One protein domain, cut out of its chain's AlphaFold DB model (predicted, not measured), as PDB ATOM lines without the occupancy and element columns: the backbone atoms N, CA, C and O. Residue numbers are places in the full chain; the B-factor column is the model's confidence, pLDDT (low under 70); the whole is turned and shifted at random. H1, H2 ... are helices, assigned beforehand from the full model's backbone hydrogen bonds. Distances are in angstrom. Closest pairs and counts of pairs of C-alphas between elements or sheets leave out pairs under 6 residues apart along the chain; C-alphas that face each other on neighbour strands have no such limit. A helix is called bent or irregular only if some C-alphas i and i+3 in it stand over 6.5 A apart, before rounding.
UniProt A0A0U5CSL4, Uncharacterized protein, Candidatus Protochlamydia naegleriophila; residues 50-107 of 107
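Overview. This is residues 50 to 107 of the 107 residues of an uncharacterized protein of Candidatus Protochlamydia naegleriophila (UniProt A0A0U5CSL4). H1, a long link and the first arm of bent helix H2 form a hairpin; the second sticks out from residue 95 on. The printed part has 58 residues with two named helices, H1 then H2: all helix. It is only just loose, close to extended: radius of gyration of the C-alphas 15.0 A, spans 43 by 23 by 16 A.

Along the chain. Find C-alpha 54 at (268.010, 293.894, 316.043); H1, residues 54 to 66, runs 19.0 A. H2, residues 80 to 103, one helix by its hydrogen bonds, is bent: C-alphas 87 and 90 are 7.5 A apart, with arms H2a, residues 80 to 87, and H2b, residues 90 to 103, which ends with C-alpha 103 at (291.149, 306.013, 310.649).

Arrangement. H1 touches H2a with residues 54 to 58 alone; C-alphas 54 and 87 come closest, 6.6 A. They run opposite ways at 38 degrees, only just steep. Every O i to N i+4 pair in H1 and H2a, and 8 of 10 in H2b, is within hydrogen-bond range.

Size, cuts and confidence. pLDDT is under 70 in residues 68 to 76 and 99 to 107.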
ATOM      1  N   PHE A  50     274.314 304.856 318.216       84.88
ATOM      2  CA  PHE A  50     273.502 303.856 318.907       84.88
ATOM      3  C   PHE A  50     273.588 302.498 318.209       84.88
ATOM      4  O   PHE A  50     272.946 302.283 317.179       84.88
ATOM      5  N   GLN A  51     274.310 301.550 318.808       85.69
ATOM      6  CA  GLN A  51     274.260 300.146 318.397       85.69
ATOM      7  C   GLN A  51     273.179 299.409 319.190       85.69
ATOM      8  O   GLN A  51     273.391 298.965 320.316       85.69
ATOM      9  N   LEU A  52     271.989 299.304 318.607       89.31
ATOM     10  CA  LEU A  52     270.845 298.670 319.261       89.31
ATOM     11  C   LEU A  52     270.666 297.219 318.790       89.31
ATOM     12  O   LEU A  52     270.864 296.935 317.605       89.31
ATOM     13  N   PRO A  53     270.217 296.297 319.664       91.50
ATOM     14  CA  PRO A  53     269.888 294.938 319.252       91.50
ATOM     15  C   PRO A  53     268.805 294.920 318.168       91.50
ATOM     16  O   PRO A  53     267.794 295.621 318.277       91.50
ATOM     17  N   ARG A  54     268.963 294.050 317.162       92.75
ATOM     18  CA  ARG A  54     268.010 293.894 316.043       92.75
ATOM     19  C   ARG A  54     266.561 293.755 316.515       92.75
ATOM     20  O   ARG A  54     265.676 294.409 315.967       92.75
ATOM     21  N   LEU A  55     266.324 292.962 317.563       94.19
ATOM     22  CA  LEU A  55     264.988 292.751 318.125       94.19
ATOM     23  C   LEU A  55     264.349 294.062 318.617       94.19
ATOM     24  O   LEU A  55     263.181 294.312 318.339       94.19
ATOM     25  N   VAL A  56     265.121 294.940 319.266       94.94
ATOM     26  CA  VAL A  56     264.642 296.255 319.723       94.94
ATOM     27  C   VAL A  56     264.251 297.134 318.533       94.94
ATOM     28  O   VAL A  56     263.224 297.814 318.583       94.94
ATOM     29  N   CYS A  57     265.026 297.105 317.446       93.00
ATOM     30  CA  CYS A  57     264.714 297.847 316.223       93.00
ATOM     31  C   CYS A  57     263.411 297.362 315.572       93.00
ATOM     32  O   CYS A  57     262.563 298.192 315.243       93.00
ATOM     33  N   PHE A  58     263.203 296.044 315.461       94.00
ATOM     34  CA  PHE A  58     261.940 295.489 314.960       94.00
ATOM     35  C   PHE A  58     260.754 295.870 315.851       94.00
ATOM     36  O   PHE A  58     259.760 296.386 315.346       94.00
ATOM     37  N   LEU A  59     260.868 295.709 317.174       93.75
ATOM     38  CA  LEU A  59     259.810 296.105 318.114       93.75
ATOM     39  C   LEU A  59     259.425 297.584 317.952       93.75
ATOM     40  O   LEU A  59     258.244 297.926 317.941       93.75
ATOM     41  N   ARG A  60     260.408 298.474 317.770       90.94
ATOM     42  CA  ARG A  60     260.171 299.908 317.528       90.94
ATOM     43  C   ARG A  60     259.545 300.183 316.160       90.94
ATOM     44  O   ARG A  60     258.705 301.076 316.071       90.94
ATOM     45  N   LEU A  61     259.926 299.439 315.121       90.19
ATOM     46  CA  LEU A  61     259.333 299.529 313.784       90.19
ATOM     47  C   LEU A  61     257.833 299.208 313.839       90.19
ATOM     48  O   LEU A  61     257.014 300.018 313.407       90.19
ATOM     49  N   PHE A  62     257.469 298.078 314.455       89.06
ATOM     50  CA  PHE A  62     256.069 297.689 314.631       89.06
ATOM     51  C   PHE A  62     255.324 298.652 315.560       89.06
ATOM     52  O   PHE A  62     254.223 299.083 315.233       89.06
ATOM     53  N   LYS A  63     255.934 299.102 316.666       87.56
ATOM     54  CA  LYS A  63     255.324 300.118 317.539       87.56
ATOM     55  C   LYS A  63     255.000 301.414 316.787       87.56
ATOM     56  O   LYS A  63     253.970 302.025 317.064       87.56
ATOM     57  N   ARG A  64     255.855 301.845 315.852       85.25
ATOM     58  CA  ARG A  64     255.619 303.039 315.021       85.25
ATOM     59  C   ARG A  64     254.466 302.853 314.038       85.25
ATOM     60  O   ARG A  64     253.766 303.827 313.790       85.25
ATOM     61  N   LEU A  65     254.239 301.635 313.541       83.38
ATOM     62  CA  LEU A  65     253.083 301.323 312.696       83.38
ATOM     63  C   LEU A  65     251.763 301.570 313.445       83.38
ATOM     64  O   LEU A  65     250.860 302.203 312.910       83.38
ATOM     65  N   PHE A  66     251.686 301.148 314.709       80.38
ATOM     66  CA  PHE A  66     250.488 301.315 315.545       80.38
ATOM     67  C   PHE A  66     250.361 302.699 316.205       80.38
ATOM     68  O   PHE A  66     249.340 302.993 316.813       80.38
ATOM     69  N   ASN A  67     251.381 303.555 316.094       77.31
ATOM     70  CA  ASN A  67     251.392 304.922 316.633       77.31
ATOM     71  C   ASN A  67     251.647 305.961 315.532       77.31
ATOM     72  O   ASN A  67     252.286 306.989 315.774       77.31
ATOM     73  N   TYR A  68     251.211 305.674 314.303       69.31
ATOM     74  CA  TYR A  68     251.432 306.566 313.172       69.31
ATOM     75  C   TYR A  68     250.791 307.938 313.428       69.31
ATOM     76  O   TYR A  68     249.576 308.061 313.567       69.31
ATOM     77  N   LYS A  69     251.625 308.984 313.451       66.62
ATOM     78  CA  LYS A  69     251.198 310.386 313.423       66.62
ATOM     79  C   LYS A  69     251.606 310.992 312.085       66.62
ATOM     80  O   LYS A  69     252.791 310.996 311.741       66.62
ATOM     81  N   LYS A  70     250.617 311.490 311.336       60.19
ATOM     82  CA  LYS A  70     250.779 312.023 309.972       60.19
ATOM     83  C   LYS A  70     251.810 313.155 309.901       60.19
ATOM     84  O   LYS A  70     252.581 313.208 308.946       60.19
ATOM     85  N   ASP A  71     251.876 313.969 310.950       61.50
ATOM     86  CA  ASP A  71     252.689 315.192 311.011       61.50
ATOM     87  C   ASP A  71     254.201 314.926 311.074       61.50
ATOM     88  O   ASP A  71     254.996 315.767 310.672       61.50
ATOM     89  N   PHE A  72     254.615 313.733 311.518       58.34
ATOM     90  CA  PHE A  72     256.028 313.391 311.727       58.34
ATOM     91  C   PHE A  72     256.635 312.546 310.598       58.34
ATOM     92  O   PHE A  72     257.727 312.004 310.756       58.34
ATOM     93  N   GLY A  73     255.930 312.373 309.471       58.97
ATOM     94  CA  GLY A  73     256.443 311.572 308.353       58.97
ATOM     95  C   GLY A  73     256.698 310.107 308.734       58.97
ATOM     96  O   GLY A  73     257.713 309.527 308.354       58.97
ATOM     97  N   GLY A  74     255.795 309.518 309.527       60.66
ATOM     98  CA  GLY A  74     255.944 308.166 310.065       60.66
ATOM     99  C   GLY A  74     255.979 307.051 309.010       60.66
ATOM    100  O   GLY A  74     255.582 307.228 307.856       60.66
ATOM    101  N   LEU A  75     256.425 305.868 309.439       66.69
ATOM    102  CA  LEU A  75     256.406 304.649 308.633       66.69
ATOM    103  C   LEU A  75     254.959 304.322 308.226       66.69
ATOM    104  O   LEU A  75     254.160 303.923 309.067       66.69
ATOM    105  N   ARG A  76     254.630 304.502 306.943       69.06
ATOM    106  CA  ARG A  76     253.269 304.281 306.416       69.06
ATOM    107  C   ARG A  76     252.921 302.801 306.260       69.06
ATOM    108  O   ARG A  76     251.754 302.443 306.316       69.06
ATOM    109  N   ALA A  77     253.933 301.960 306.056       80.06
ATOM    110  CA  ALA A  77     253.798 300.517 305.942       80.06
ATOM    111  C   ALA A  77     255.112 299.830 306.328       80.06
ATOM    112  O   ALA A  77     256.199 300.361 306.092       80.06
ATOM    113  N   VAL A  78     255.008 298.625 306.882       87.25
ATOM    114  CA  VAL A  78     256.150 297.722 307.036       87.25
ATOM    115  C   VAL A  78     256.256 296.901 305.755       87.25
ATOM    116  O   VAL A  78     255.443 296.015 305.512       87.25
ATOM    117  N   THR A  79     257.234 297.224 304.915       90.25
ATOM    118  CA  THR A  79     257.512 296.496 303.671       90.25
ATOM    119  C   THR A  79     258.581 295.426 303.885       90.25
ATOM    120  O   THR A  79     259.358 295.471 304.842       90.25
ATOM    121  N   TRP A  80     258.680 294.467 302.964       93.38
ATOM    122  CA  TRP A  80     259.775 293.494 303.001       93.38
ATOM    123  C   TRP A  80     261.154 294.166 302.907       93.38
ATOM    124  O   TRP A  80     262.104 293.738 303.557       93.38
ATOM    125  N   GLU A  81     261.253 295.267 302.159       91.75
ATOM    126  CA  GLU A  81     262.487 296.041 301.999       91.75
ATOM    127  C   GLU A  81     262.990 296.605 303.330       91.75
ATOM    128  O   GLU A  81     264.160 296.416 303.666       91.75
ATOM    129  N   ILE A  82     262.119 297.239 304.130       90.06
ATOM    130  CA  ILE A  82     262.532 297.807 305.422       90.06
ATOM    131  C   ILE A  82     262.840 296.713 306.450       90.06
ATOM    132  O   ILE A  82     263.744 296.880 307.271       90.06
ATOM    133  N   LEU A  83     262.154 295.566 306.383       93.81
ATOM    134  CA  LEU A  83     262.465 294.404 307.220       93.81
ATOM    135  C   LEU A  83     263.841 293.822 306.878       93.81
ATOM    136  O   LEU A  83     264.674 293.645 307.769       93.81
ATOM    137  N   LYS A  84     264.110 293.582 305.588       94.62
ATOM    138  CA  LYS A  84     265.403 293.087 305.097       94.62
ATOM    139  C   LYS A  84     266.530 294.062 305.427       94.62
ATOM    140  O   LYS A  84     267.592 293.630 305.872       94.62
ATOM    141  N   TYR A  85     266.298 295.362 305.256       91.00
ATOM    142  CA  TYR A  85     267.244 296.403 305.649       91.00
ATOM    143  C   TYR A  85     267.534 296.358 307.152       91.00
ATOM    144  O   TYR A  85     268.690 296.278 307.554       91.00
ATOM    145  N   THR A  86     266.494 296.315 307.993       92.00
ATOM    146  CA  THR A  86     266.638 296.261 309.460       92.00
ATOM    147  C   THR A  86     267.406 295.016 309.911       92.00
ATOM    148  O   THR A  86     268.229 295.091 310.822       92.00
ATOM    149  N   TRP A  87     267.179 293.873 309.256       93.75
ATOM    150  CA  TRP A  87     267.897 292.634 309.547       93.75
ATOM    151  C   TRP A  87     269.394 292.727 309.233       93.75
ATOM    152  O   TRP A  87     270.217 292.273 310.029       93.75
ATOM    153  N   ASN A  88     269.747 293.319 308.088       91.75
ATOM    154  CA  ASN A  88     271.130 293.384 307.607       91.75
ATOM    155  C   ASN A  88     271.899 294.626 308.086       91.75
ATOM    156  O   ASN A  88     273.119 294.667 307.939       91.75
ATOM    157  N   PHE A  89     271.222 295.599 308.706       88.62
ATOM    158  CA  PHE A  89     271.796 296.888 309.100       88.62
ATOM    159  C   PHE A  89     273.104 296.761 309.886       88.62
ATOM    160  O   PHE A  89     274.108 297.352 309.502       88.62
ATOM    161  N   ASP A  90     273.113 295.972 310.965       84.94
ATOM    162  CA  ASP A  90     274.306 295.821 311.810       84.94
ATOM    163  C   ASP A  90     275.463 295.204 311.013       84.94
ATOM    164  O   ASP A  90     276.572 295.724 311.026       84.94
ATOM    165  N   LYS A  91     275.196 294.169 310.209       84.50
ATOM    166  CA  LYS A  91     276.217 293.535 309.364       84.50
ATOM    167  C   LYS A  91     276.826 294.517 308.356       84.50
ATOM    168  O   LYS A  91     278.036 294.512 308.153       84.50
ATOM    169  N   GLU A  92     276.000 295.341 307.718       82.56
ATOM    170  CA  GLU A  92     276.440 296.266 306.669       82.56
ATOM    171  C   GLU A  92     277.118 297.522 307.230       82.56
ATOM    172  O   GLU A  92     278.060 298.035 306.628       82.56
ATOM    173  N   LYS A  93     276.643 298.036 308.371       80.69
ATOM    174  CA  LYS A  93     277.038 299.354 308.891       80.69
ATOM    175  C   LYS A  93     278.046 299.302 310.028       80.69
ATOM    176  O   LYS A  93     278.835 300.235 310.159       80.69
ATOM    177  N   LYS A  94     278.121 298.199 310.778       75.50
ATOM    178  CA  LYS A  94     279.144 298.007 311.820       75.50
ATOM    179  C   LYS A  94     280.560 298.119 311.258       75.50
ATOM    180  O   LYS A  94     281.412 298.751 311.873       75.50
ATOM    181  N   ASN A  95     280.796 297.574 310.065       72.44
ATOM    182  CA  ASN A  95     282.103 297.658 309.412       72.44
ATOM    183  C   ASN A  95     282.461 299.090 309.004       72.44
ATOM    184  O   ASN A  95     283.612 299.483 309.150       72.44
ATOM    185  N   GLN A  96     281.487 299.865 308.520       73.69
ATOM    186  CA  GLN A  96     281.711 301.256 308.123       73.69
ATOM    187  C   GLN A  96     282.072 302.126 309.334       73.69
ATOM    188  O   GLN A  96     283.003 302.920 309.267       73.69
ATOM    189  N   ASN A  97     281.396 301.919 310.465       71.38
ATOM    190  CA  ASN A  97     281.699 302.649 311.695       71.38
ATOM    191  C   ASN A  97     283.039 302.255 312.303       71.38
ATOM    192  O   ASN A  97     283.779 303.126 312.742       71.38
ATOM    193  N   ARG A  98     283.361 300.956 312.311       73.50
ATOM    194  CA  ARG A  98     284.649 300.482 312.820       73.50
ATOM    195  C   ARG A  98     285.809 301.101 312.039       73.50
ATOM    196  O   ARG A  98     286.753 301.573 312.649       73.50
ATOM    197  N   ARG A  99     285.699 301.166 310.709       69.44
ATOM    198  CA  ARG A  99     286.707 301.824 309.865       69.44
ATOM    199  C   ARG A  99     286.869 303.303 310.200       69.44
ATOM    200  O   ARG A  99     287.989 303.760 310.358       69.44
ATOM    201  N   ALA A 100     285.763 304.023 310.381       69.62
ATOM    202  CA  ALA A 100     285.819 305.424 310.791       69.62
ATOM    203  C   ALA A 100     286.537 305.602 312.145       69.62
ATOM    204  O   ALA A 100     287.336 306.516 312.296       69.62
ATOM    205  N   GLN A 101     286.321 304.699 313.107       67.69
ATOM    206  CA  GLN A 101     287.025 304.715 314.397       67.69
ATOM    207  C   GLN A 101     288.521 304.370 314.297       67.69
ATOM    208  O   GLN A 101     289.295 304.832 315.122       67.69
ATOM    209  N   GLU A 102     288.926 303.541 313.332       69.12
ATOM    210  CA  GLU A 102     290.328 303.142 313.122       69.12
ATOM    211  C   GLU A 102     291.141 304.218 312.373       69.12
ATOM    212  O   GLU A 102     292.345 304.335 312.586       69.12
ATOM    213  N   GLU A 103     290.498 305.003 311.501       64.94
ATOM    214  CA  GLU A 103     291.149 306.013 310.649       64.94
ATOM    215  C   GLU A 103     291.405 307.360 311.358       64.94
ATOM    216  O   GLU A 103     292.201 308.161 310.869       64.94
ATOM    217  N   VAL A 104     290.782 307.613 312.515       60.00
ATOM    218  CA  VAL A 104     291.003 308.831 313.313       60.00
ATOM    219  C   VAL A 104     291.608 308.438 314.662       60.00
ATOM    220  O   VAL A 104     290.931 307.770 315.447       60.00
ATOM    221  N   PRO A 105     292.871 308.809 314.955       47.88
ATOM    222  CA  PRO A 105     293.484 308.488 316.236       47.88
ATOM    223  C   PRO A 105     292.678 309.131 317.367       47.88
ATOM    224  O   PRO A 105     292.247 310.279 317.263       47.88
ATOM    225  N   ALA A 106     292.461 308.374 318.442       52.91
ATOM    226  CA  ALA A 106     291.922 308.926 319.675       52.91
ATOM    227  C   ALA A 106     292.898 309.999 320.178       52.91
ATOM    228  O   ALA A 106     294.042 309.673 320.499       52.91
ATOM    229  N   ASN A 107     292.459 311.260 320.169       50.16
ATOM    230  CA  ASN A 107     293.159 312.352 320.847       50.16
ATOM    231  C   ASN A 107     293.205 312.108 322.359       50.16
ATOM    232  O   ASN A 107     292.202 311.583 322.901       50.16
TER     233      ASN A 107